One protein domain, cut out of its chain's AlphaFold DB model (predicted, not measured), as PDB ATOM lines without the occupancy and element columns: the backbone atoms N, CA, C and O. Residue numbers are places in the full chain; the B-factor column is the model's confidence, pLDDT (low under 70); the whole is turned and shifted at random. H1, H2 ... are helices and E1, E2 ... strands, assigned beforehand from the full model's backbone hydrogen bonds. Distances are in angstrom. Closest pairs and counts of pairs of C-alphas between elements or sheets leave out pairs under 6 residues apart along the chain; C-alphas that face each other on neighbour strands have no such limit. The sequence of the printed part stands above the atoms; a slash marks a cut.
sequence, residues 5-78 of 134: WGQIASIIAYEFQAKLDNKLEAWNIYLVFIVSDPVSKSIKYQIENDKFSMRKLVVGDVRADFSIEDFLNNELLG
ATOM      1  N   TRP A   5      22.930  39.217  20.059       92.31
ATOM      2  CA  TRP A   5      22.377  40.159  19.079       92.31
ATOM      3  C   TRP A   5      22.524  39.675  17.625       92.31
ATOM      4  O   TRP A   5      21.638  39.897  16.801       92.31
ATOM      5  N   GLY A   6      23.615  38.974  17.309       94.19
ATOM      6  CA  GLY A   6      23.876  38.436  15.977       94.19
ATOM      7  C   GLY A   6      22.958  37.265  15.646       94.19
ATOM      8  O   GLY A   6      22.490  37.155  14.518       94.19
ATOM      9  N   GLN A   7      22.628  36.433  16.640       94.25
ATOM     10  CA  GLN A   7      21.673  35.334  16.465       94.25
ATOM     11  C   GLN A   7      20.269  35.868  16.169       94.25
ATOM     12  O   GLN A   7      19.609  35.370  15.261       94.25
ATOM     13  N   ILE A   8      19.847  36.923  16.877       94.12
ATOM     14  CA  ILE A   8      18.575  37.612  16.615       94.12
ATOM     15  C   ILE A   8      18.549  38.143  15.177       94.12
ATOM     16  O   ILE A   8      17.610  37.864  14.435       94.12
ATOM     17  N   ALA A   9      19.608  38.840  14.750       94.88
ATOM     18  CA  ALA A   9      19.706  39.359  13.388       94.88
ATOM     19  C   ALA A   9      19.673  38.242  12.327       94.88
ATOM     20  O   ALA A   9      18.991  38.380  11.315       94.88
ATOM     21  N   SER A  10      20.360  37.116  12.556       95.06
ATOM     22  CA  SER A  10      20.333  35.964  11.644       95.06
ATOM     23  C   SER A  10      18.947  35.332  11.526       95.06
ATOM     24  O   SER A  10      18.531  34.995  10.419       95.06
ATOM     25  N   ILE A  11      18.218  35.201  12.638       95.75
ATOM     26  CA  ILE A  11      16.853  34.660  12.630       95.75
ATOM     27  C   ILE A  11      15.928  35.586  11.842       95.75
ATOM     28  O   ILE A  11      15.206  35.111  10.977       95.75
ATOM     29  N   ILE A  12      15.985  36.902  12.069       95.25
ATOM     30  CA  ILE A  12      15.171  37.867  11.314       95.25
ATOM     31  C   ILE A  12      15.519  37.817   9.818       95.25
ATOM     32  O   ILE A  12      14.626  37.826   8.971       95.25
ATOM     33  N   ALA A  13      16.805  37.710   9.475       95.06
ATOM     34  CA  ALA A  13      17.237  37.594   8.087       95.06
ATOM     35  C   ALA A  13      16.642  36.348   7.402       95.06
ATOM     36  O   ALA A  13      16.110  36.432   6.296       95.06
ATOM     37  N   TYR A  14      16.701  35.194   8.068       96.12
ATOM     38  CA  TYR A  14      16.240  33.926   7.503       96.12
ATOM     39  C   TYR A  14      14.712  33.783   7.512       96.12
ATOM     40  O   TYR A  14      14.112  33.382   6.517       96.12
ATOM     41  N   GLU A  15      14.066  34.126   8.625       96.31
ATOM     42  CA  GLU A  15      12.640  33.874   8.828       96.31
ATOM     43  C   GLU A  15      11.735  34.973   8.278       96.31
ATOM     44  O   GLU A  15      10.564  34.696   8.011       96.31
ATOM     45  N   PHE A  16      12.250  36.193   8.117       94.56
ATOM     46  CA  PHE A  16      11.472  37.342   7.663       94.56
ATOM     47  C   PHE A  16      12.031  37.926   6.365       94.56
ATOM     48  O   PHE A  16      11.351  37.862   5.343       94.56
ATOM     49  N   GLN A  17      13.271  38.430   6.358       95.19
ATOM     50  CA  GLN A  17      13.819  39.125   5.183       95.19
ATOM     51  C   GLN A  17      13.845  38.235   3.933       95.19
ATOM     52  O   GLN A  17      13.474  38.692   2.854       95.19
ATOM     53  N   ALA A  18      14.254  36.969   4.065       94.00
ATOM     54  CA  ALA A  18      14.339  36.033   2.944       94.00
ATOM     55  C   ALA A  18      12.975  35.666   2.332       94.00
ATOM     56  O   ALA A  18      12.934  35.134   1.224       94.00
ATOM     57  N   LYS A  19      11.872  35.935   3.044       95.06
ATOM     58  CA  LYS A  19      10.500  35.655   2.599       95.06
ATOM     59  C   LYS A  19       9.806  36.879   1.993       95.06
ATOM     60  O   LYS A  19       8.664  36.761   1.566       95.06
ATOM     61  N   LEU A  20      10.460  38.044   1.972       93.81
ATOM     62  CA  LEU A  20       9.919  39.240   1.331       93.81
ATOM     63  C   LEU A  20      10.109  39.154  -0.187       93.81
ATOM     64  O   LEU A  20      11.237  39.073  -0.676       93.81
ATOM     65  N   ASP A  21       9.008  39.241  -0.933       92.44
ATOM     66  CA  ASP A  21       9.032  39.253  -2.401       92.44
ATOM     67  C   ASP A  21       9.621  40.561  -2.952       92.44
ATOM     68  O   ASP A  21      10.291  40.592  -3.990       92.44
ATOM     69  N   ASN A  22       9.393  41.666  -2.237       93.44
ATOM     70  CA  ASN A  22       9.885  42.978  -2.616       93.44
ATOM     71  C   ASN A  22      11.313  43.201  -2.104       93.44
ATOM     72  O   ASN A  22      11.562  43.389  -0.911       93.44
ATOM     73  N   LYS A  23      12.263  43.279  -3.041       86.56
ATOM     74  CA  LYS A  23      13.664  43.585  -2.728       86.56
ATOM     75  C   LYS A  23      13.833  44.937  -2.038       86.56
ATOM     76  O   LYS A  23      14.700  45.054  -1.188       86.56
ATOM     77  N   LEU A  24      13.032  45.952  -2.356       86.75
ATOM     78  CA  LEU A  24      13.158  47.257  -1.700       86.75
ATOM     79  C   LEU A  24      12.799  47.167  -0.214       86.75
ATOM     80  O   LEU A  24      13.506  47.724   0.619       86.75
ATOM     81  N   GLU A  25      11.752  46.422   0.128       88.00
ATOM     82  CA  GLU A  25      11.358  46.189   1.522       88.00
ATOM     83  C   GLU A  25      12.407  45.364   2.261       88.00
ATOM     84  O   GLU A  25      12.814  45.730   3.363       88.00
ATOM     85  N   ALA A  26      12.937  44.317   1.619       89.94
ATOM     86  CA  ALA A  26      14.008  43.507   2.188       89.94
ATOM     87  C   ALA A  26      15.256  44.337   2.534       89.94
ATOM     88  O   ALA A  26      15.969  44.004   3.478       89.94
ATOM     89  N   TRP A  27      15.523  45.421   1.804       86.44
ATOM     90  CA  TRP A  27      16.661  46.314   2.049       86.44
ATOM     91  C   TRP A  27      16.352  47.434   3.050       86.44
ATOM     92  O   TRP A  27      17.267  48.143   3.471       86.44
ATOM     93  N   ASN A  28      15.095  47.592   3.461       90.44
ATOM     94  CA  ASN A  28      14.623  48.657   4.346       90.44
ATOM     95  C   ASN A  28      14.093  48.104   5.676       90.44
ATOM     96  O   ASN A  28      13.067  48.539   6.189       90.44
ATOM     97  N   ILE A  29      14.836  47.159   6.256       92.56
ATOM     98  CA  ILE A  29      14.573  46.610   7.589       92.56
ATOM     99  C   ILE A  29      15.471  47.311   8.614       92.56
ATOM    100  O   ILE A  29      16.677  47.483   8.391       92.56
ATOM    101  N   TYR A  30      14.875  47.668   9.750       92.81
ATOM    102  CA  TYR A  30      15.539  48.287  10.892       92.81
ATOM    103  C   TYR A  30      15.342  47.420  12.136       92.81
ATOM    104  O   TYR A  30      14.220  47.043  12.466       92.81
ATOM    105  N   LEU A  31      16.436  47.114  12.833       94.00
ATOM    106  CA  LEU A  31      16.437  46.412  14.113       94.00
ATOM    107  C   LEU A  31      16.990  47.342  15.192       94.00
ATOM    108  O   LEU A  31      18.159  47.721  15.154       94.00
ATOM    109  N   VAL A  32      16.149  47.705  16.154       93.62
ATOM    110  CA  VAL A  32      16.491  48.671  17.201       93.62
ATOM    111  C   VAL A  32      16.533  47.956  18.545       93.62
ATOM    112  O   VAL A  32      15.546  47.360  18.969       93.62
ATOM    113  N   PHE A  33      17.680  48.015  19.217       93.44
ATOM    114  CA  PHE A  33      17.852  47.517  20.577       93.44
ATOM    115  C   PHE A  33      17.707  48.679  21.553       93.44
ATOM    116  O   PHE A  33      18.483  49.630  21.491       93.44
ATOM    117  N   ILE A  34      16.727  48.592  22.449       92.19
ATOM    118  CA  ILE A  34      16.421  49.625  23.440       92.19
ATOM    119  C   ILE A  34      16.621  49.006  24.815       92.19
ATOM    120  O   ILE A  34      15.972  48.013  25.146       92.19
ATOM    121  N   VAL A  35      17.545  49.558  25.595       92.12
ATOM    122  CA  VAL A  35      17.889  49.047  26.923       92.12
ATOM    123  C   VAL A  35      17.978  50.181  27.938       92.12
ATOM    124  O   VAL A  35      18.470  51.270  27.640       92.12
ATOM    125  N   SER A  36      17.494  49.918  29.150       91.62
ATOM    126  CA  SER A  36      17.559  50.859  30.274       91.62
ATOM    127  C   SER A  36      18.984  51.051  30.787       91.62
ATOM    128  O   SER A  36      19.318  52.118  31.285       91.62
ATOM    129  N   ASP A  37      19.833  50.034  30.650       92.88
ATOM    130  CA  ASP A  37      21.215  50.082  31.115       92.88
ATOM    131  C   ASP A  37      22.143  50.794  30.114       92.88
ATOM    132  O   ASP A  37      21.910  50.766  28.897       92.88
ATOM    133  N   PRO A  38      23.243  51.403  30.586       91.94
ATOM    134  CA  PRO A  38      24.253  51.962  29.702       91.94
ATOM    135  C   PRO A  38      24.936  50.861  28.878       91.94
ATOM    136  O   PRO A  38      25.438  49.867  29.406       91.94
ATOM    137  N   VAL A  39      25.019  51.069  27.562       93.31
ATOM    138  CA  VAL A  39      25.718  50.161  26.639       93.31
ATOM    139  C   VAL A  39      27.125  50.676  26.366       93.31
ATOM    140  O   VAL A  39      27.331  51.854  26.072       93.31
ATOM    141  N   SER A  40      28.118  49.786  26.417       94.56
ATOM    142  CA  SER A  40      29.495  50.163  26.102       94.56
ATOM    143  C   SER A  40      29.625  50.638  24.649       94.56
ATOM    144  O   SER A  40      29.051  50.059  23.722       94.56
ATOM    145  N   LYS A  41      30.445  51.673  24.426       93.75
ATOM    146  CA  LYS A  41      30.690  52.228  23.083       93.75
ATOM    147  C   LYS A  41      31.191  51.173  22.094       93.75
ATOM    148  O   LYS A  41      30.822  51.216  20.928       93.75
ATOM    149  N   SER A  42      32.003  50.221  22.557       94.19
ATOM    150  CA  SER A  42      32.533  49.142  21.716       94.19
ATOM    151  C   SER A  42      31.431  48.205  21.216       94.19
ATOM    152  O   SER A  42      31.389  47.922  20.022       94.19
ATOM    153  N   ILE A  43      30.511  47.780  22.090       92.88
ATOM    154  CA  ILE A  43      29.391  46.904  21.707       92.88
ATOM    155  C   ILE A  43      28.421  47.654  20.798       92.88
ATOM    156  O   ILE A  43      28.038  47.133  19.753       92.88
ATOM    157  N   LYS A  44      28.070  48.895  21.157       94.94
ATOM    158  CA  LYS A  44      27.223  49.755  20.323       94.94
ATOM    159  C   LYS A  44      27.808  49.904  18.915       94.94
ATOM    160  O   LYS A  44      27.134  49.599  17.939       94.94
ATOM    161  N   TYR A  45      29.091  50.252  18.817       94.69
ATOM    162  CA  TYR A  45      29.789  50.372  17.538       94.69
ATOM    163  C   TYR A  45      29.794  49.060  16.748       94.69
ATOM    164  O   TYR A  45      29.574  49.076  15.540       94.69
ATOM    165  N   GLN A  46      30.032  47.926  17.413       95.19
ATOM    166  CA  GLN A  46      30.032  46.615  16.768       95.19
ATOM    167  C   GLN A  46      28.672  46.292  16.137       95.19
ATOM    168  O   GLN A  46      28.630  45.816  15.006       95.19
ATOM    169  N   ILE A  47      27.578  46.557  16.853       94.94
ATOM    170  CA  ILE A  47      26.220  46.263  16.388       94.94
ATOM    171  C   ILE A  47      25.823  47.201  15.241       94.94
ATOM    172  O   ILE A  47      25.348  46.736  14.209       94.94
ATOM    173  N   GLU A  48      26.036  48.510  15.381       94.69
ATOM    174  CA  GLU A  48      25.580  49.510  14.398       94.69
ATOM    175  C   GLU A  48      26.388  49.479  13.086       94.69
ATOM    176  O   GLU A  48      25.881  49.810  12.007       94.69
ATOM    177  N   ASN A  49      27.650  49.039  13.142       94.94
ATOM    178  CA  ASN A  49      28.481  48.887  11.947       94.94
ATOM    179  C   ASN A  49      28.336  47.533  11.258       94.94
ATOM    180  O   ASN A  49      28.814  47.389  10.131       94.94
ATOM    181  N   ASP A  50      27.652  46.571  11.869       94.44
ATOM    182  CA  ASP A  50      27.373  45.296  11.229       94.44
ATOM    183  C   ASP A  50      26.399  45.479  10.052       94.44
ATOM    184  O   ASP A  50      25.201  45.722  10.223       94.44
ATOM    185  N   LYS A  51      26.925  45.352   8.827       91.62
ATOM    186  CA  LYS A  51      26.173  45.552   7.574       91.62
ATOM    187  C   LYS A  51      25.410  44.313   7.115       91.62
ATOM    188  O   LYS A  51      24.823  44.323   6.035       91.62
ATOM    189  N   PHE A  52      25.411  43.241   7.904       92.00
ATOM    190  CA  PHE A  52      24.685  42.034   7.553       92.00
ATOM    191  C   PHE A  52      23.172  42.281   7.597       92.00
ATOM    192  O   PHE A  52      22.621  42.602   8.650       92.00
ATOM    193  N   SER A  53      22.503  42.054   6.463       92.00
ATOM    194  CA  SER A  53      21.045  41.931   6.311       92.00
ATOM    195  C   SER A  53      20.198  43.196   6.546       92.00
ATOM    196  O   SER A  53      19.367  43.516   5.700       92.00
ATOM    197  N   MET A  54      20.389  43.926   7.643       94.00
ATOM    198  CA  MET A  54      19.510  45.016   8.083       94.00
ATOM    199  C   MET A  54      20.290  46.126   8.788       94.00
ATOM    200  O   MET A  54      21.393  45.897   9.301       94.00
ATOM    201  N   ARG A  55      19.695  47.322   8.855       93.69
ATOM    202  CA  ARG A  55      20.237  48.443   9.637       93.69
ATOM    203  C   ARG A  55      19.963  48.193  11.116       93.69
ATOM    204  O   ARG A  55      18.861  47.789  11.475       93.69
ATOM    205  N   LYS A  56      20.967  48.406  11.964       93.94
ATOM    206  CA  LYS A  56      20.888  48.136  13.405       93.94
ATOM    207  C   LYS A  56      21.179  49.408  14.179       93.94
ATOM    208  O   LYS A  56      22.092  50.139  13.805       93.94
ATOM    209  N   LEU A  57      20.405  49.654  15.229       93.94
ATOM    210  CA  LEU A  57      20.555  50.804  16.118       93.94
ATOM    211  C   LEU A  57      20.557  50.325  17.567       93.94
ATOM    212  O   LEU A  57      19.814  49.404  17.918       93.94
ATOM    213  N   VAL A  58      21.374  50.954  18.411       94.31
ATOM    214  CA  VAL A  58      21.422  50.653  19.844       94.31
ATOM    215  C   VAL A  58      21.200  51.921  20.657       94.31
ATOM    216  O   VAL A  58      22.016  52.851  20.663       94.31
ATOM    217  N   VAL A  59      20.111  51.920  21.415       93.00
ATOM    218  CA  VAL A  59      19.751  52.964  22.371       93.00
ATOM    219  C   VAL A  59      19.927  52.391  23.770       93.00
ATOM    220  O   VAL A  59      19.231  51.456  24.159       93.00
ATOM    221  N   GLY A  60      20.905  52.918  24.499       92.00
ATOM    222  CA  GLY A  60      21.143  52.574  25.900       92.00
ATOM    223  C   GLY A  60      20.864  53.758  26.811       92.00
ATOM    224  O   GLY A  60      20.696  54.873  26.318       92.00
ATOM    225  N   ASP A  61      20.877  53.509  28.120       92.38
ATOM    226  CA  ASP A  61      20.630  54.527  29.155       92.38
ATOM    227  C   ASP A  61      19.267  55.228  28.990       92.38
ATOM    228  O   ASP A  61      19.117  56.450  29.066       92.38
ATOM    229  N   VAL A  62      18.253  54.425  28.666       91.19
ATOM    230  CA  VAL A  62      16.911  54.906  28.350       91.19
ATOM    231  C   VAL A  62      16.132  55.207  29.629       91.19
ATOM    232  O   VAL A  62      15.992  54.356  30.509       91.19
ATOM    233  N   ARG A  63      15.586  56.426  29.717       90.25
ATOM    234  CA  ARG A  63      14.731  56.872  30.826       90.25
ATOM    235  C   ARG A  63      13.287  56.391  30.662       90.25
ATOM    236  O   ARG A  63      12.854  56.040  29.570       90.25
ATOM    237  N   ALA A  64      12.527  56.398  31.756       85.38
ATOM    238  CA  ALA A  64      11.137  55.928  31.774       85.38
ATOM    239  C   ALA A  64      10.188  56.742  30.869       85.38
ATOM    240  O   ALA A  64       9.158  56.229  30.449       85.38
ATOM    241  N   ASP A  65      10.534  57.996  30.577       89.31
ATOM    242  CA  ASP A  65       9.803  58.915  29.700       89.31
ATOM    243  C   ASP A  65      10.261  58.852  28.232       89.31
ATOM    244  O   ASP A  65       9.869  59.689  27.423       89.31
ATOM    245  N   PHE A  66      11.099  57.880  27.866       88.69
ATOM    246  CA  PHE A  66      11.611  57.766  26.508       88.69
ATOM    247  C   PHE A  66      10.520  57.389  25.504       88.69
ATOM    248  O   PHE A  66       9.977  56.281  25.517       88.69
ATOM    249  N   SER A  67      10.260  58.311  24.583       89.88
ATOM    250  CA  SER A  67       9.404  58.087  23.427       89.88
ATOM    251  C   SER A  67      10.202  57.425  22.306       89.88
ATOM    252  O   SER A  67      11.046  58.044  21.653       89.88
ATOM    253  N   ILE A  68       9.929  56.138  22.089       85.62
ATOM    254  CA  ILE A  68      10.528  55.360  20.997       85.62
ATOM    255  C   ILE A  68      10.151  55.975  19.647       85.62
ATOM    256  O   ILE A  68      10.987  56.062  18.754       85.62
ATOM    257  N   GLU A  69       8.900  56.411  19.507       85.69
ATOM    258  CA  GLU A  69       8.380  56.991  18.271       85.69
ATOM    259  C   GLU A  69       9.121  58.281  17.902       85.69
ATOM    260  O   GLU A  69       9.643  58.382  16.794       85.69
ATOM    261  N   ASP A  70       9.264  59.217  18.846       87.06
ATOM    262  CA  ASP A  70       9.964  60.485  18.597       87.06
ATOM    263  C   ASP A  70      11.434  60.257  18.243       87.06
ATOM    264  O   ASP A  70      11.965  60.867  17.314       87.06
ATOM    265  N   PHE A  71      12.095  59.333  18.947       87.12
ATOM    266  CA  PHE A  71      13.480  58.978  18.660       87.12
ATOM    267  C   PHE A  71      13.642  58.427  17.240       87.12
ATOM    268  O   PHE A  71      14.518  58.873  16.500       87.12
ATOM    269  N   LEU A  72      12.795  57.477  16.836       85.69
ATOM    270  CA  LEU A  72      12.880  56.878  15.505       85.69
ATOM    271  C   LEU A  72      12.508  57.868  14.402       85.69
ATOM    272  O   LEU A  72      13.139  57.854  13.347       85.69
ATOM    273  N   ASN A  73      11.540  58.752  14.640       84.69
ATOM    274  CA  ASN A  73      11.191  59.809  13.695       84.69
ATOM    275  C   ASN A  73      12.374  60.760  13.453       84.69
ATOM    276  O   ASN A  73      12.662  61.108  12.306       84.69
ATOM    277  N   ASN A  74      13.116  61.121  14.499       85.06
ATOM    278  CA  ASN A  74      14.299  61.966  14.359       85.06
ATOM    279  C   ASN A  74      15.456  61.230  13.664       85.06
ATOM    280  O   ASN A  74      16.029  61.750  12.709       85.06
ATOM    281  N   GLU A  75      15.772  60.007  14.095       82.25
ATOM    282  CA  GLU A  75      16.942  59.262  13.608       82.25
ATOM    283  C   GLU A  75      16.758  58.645  12.215       82.25
ATOM    284  O   GLU A  75      17.720  58.529  11.456       82.25
ATOM    285  N   LEU A  76      15.543  58.208  11.867       79.44
ATOM    286  CA  LEU A  76      15.291  57.467  10.627       79.44
ATOM    287  C   LEU A  76      14.621  58.310   9.549       79.44
ATOM    288  O   LEU A  76      14.955  58.158   8.374       79.44
ATOM    289  N   LEU A  77      13.666  59.163   9.930       71.69
ATOM    290  CA  LEU A  77      12.906  59.979   8.979       71.69
ATOM    291  C   LEU A  77      13.513  61.369   8.796       71.69
ATOM    292  O   LEU A  77      13.155  62.058   7.843       71.69
ATOM    293  N   GLY A  78      14.434  61.769   9.678       66.75
ATOM    294  CA  GLY A  78      15.018  63.100   9.659       66.75
ATOM    295  C   GLY A  78      13.930  64.154   9.812       66.75
ATOM    296  O   GLY A  78      13.804  65.018   8.953       66.75
TER     297      GLY A  78
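Overview. This is residues 5 to 78 of the 134 residues of an uncharacterized protein of Pseudomonas kirkiae (UniProt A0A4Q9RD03). A narrow ribbon of two parallel strands, E1 and E2, runs through the middle of a loosely built domain, with H3 packed beside E2 and the helices H1 and H4 on opposite sides of the ribbon. The short helix H2 is out toward one end, where residues 19 to 24 stick out, and the loop round Ala 64 reaches toward the other end. The printed part has 74 residues, with four named helices and two named strands in the order H1 H2 E1 H3 E2 H4, a mixed class. It is only just compact, close to loose, with a radius of gyration of the C-alphas of 13.4 A, and only just elongated, spanning 38 by 25 by 18 A.

Arrangement. E1, residues 30 to 34, and E2, residues 55 to 59, are parallel neighbours at 15 degrees between their directions. C-alphas 32 and 57 face each other at 4.7 A. N 33 and O 57 are within hydrogen-bond range at 2.9 A, as are N 59 and O 33 at 2.8 A. H3, residues 41 to 49, has 10 pairs of C-alphas within 8 A of E2, the closest being those of Glu 48 and Lys 56, 5.0 A apart. E1, H3 and E2 form a strand-helix-strand unit, two parallel neighbour strands with a helix between them along the chain, and its crossover is right-handed. H1, residues 5 to 15, comes nearest to E1 at the C-alphas of Ala 9 and Leu 31, 7.8 A apart. H1 and H3 are close but not clearly touching, the closest C-alphas being those of Trp 5 and Ile 47 at 7.7 A. They run the same way at a shallow tilt of 18 degrees. H4, residues 68 to 77, is apart from E1, H1 and H3. H2, residues 23 to 26, is apart from H1, H3, H4 and E2. Every O i to N i+4 pair is within hydrogen-bond range in H1, H3 and H4, and H2 is too short for such a pair.

Along the chain. E1 measures 12.6 A from first to last C-alpha and E2 13.5 A; C-alpha 30 is at (15.539, 48.287, 10.892). H1 begins at C-alpha 5, (22.377, 40.159, 19.079), and measures 15.5 A. H3 measures 11.8 A, H2 4.9 A and H4 13.1 A; H4 ends at C-alpha 77, (12.906, 59.979, 8.979).

Size, cuts and confidence. The C-alphas farthest apart are those of Asp 21 and Ala 64, 38.1 A. The printed part has no cut, and no link is long. The mean pLDDT of the printed part is 91.2, with residue 78 alone under 70.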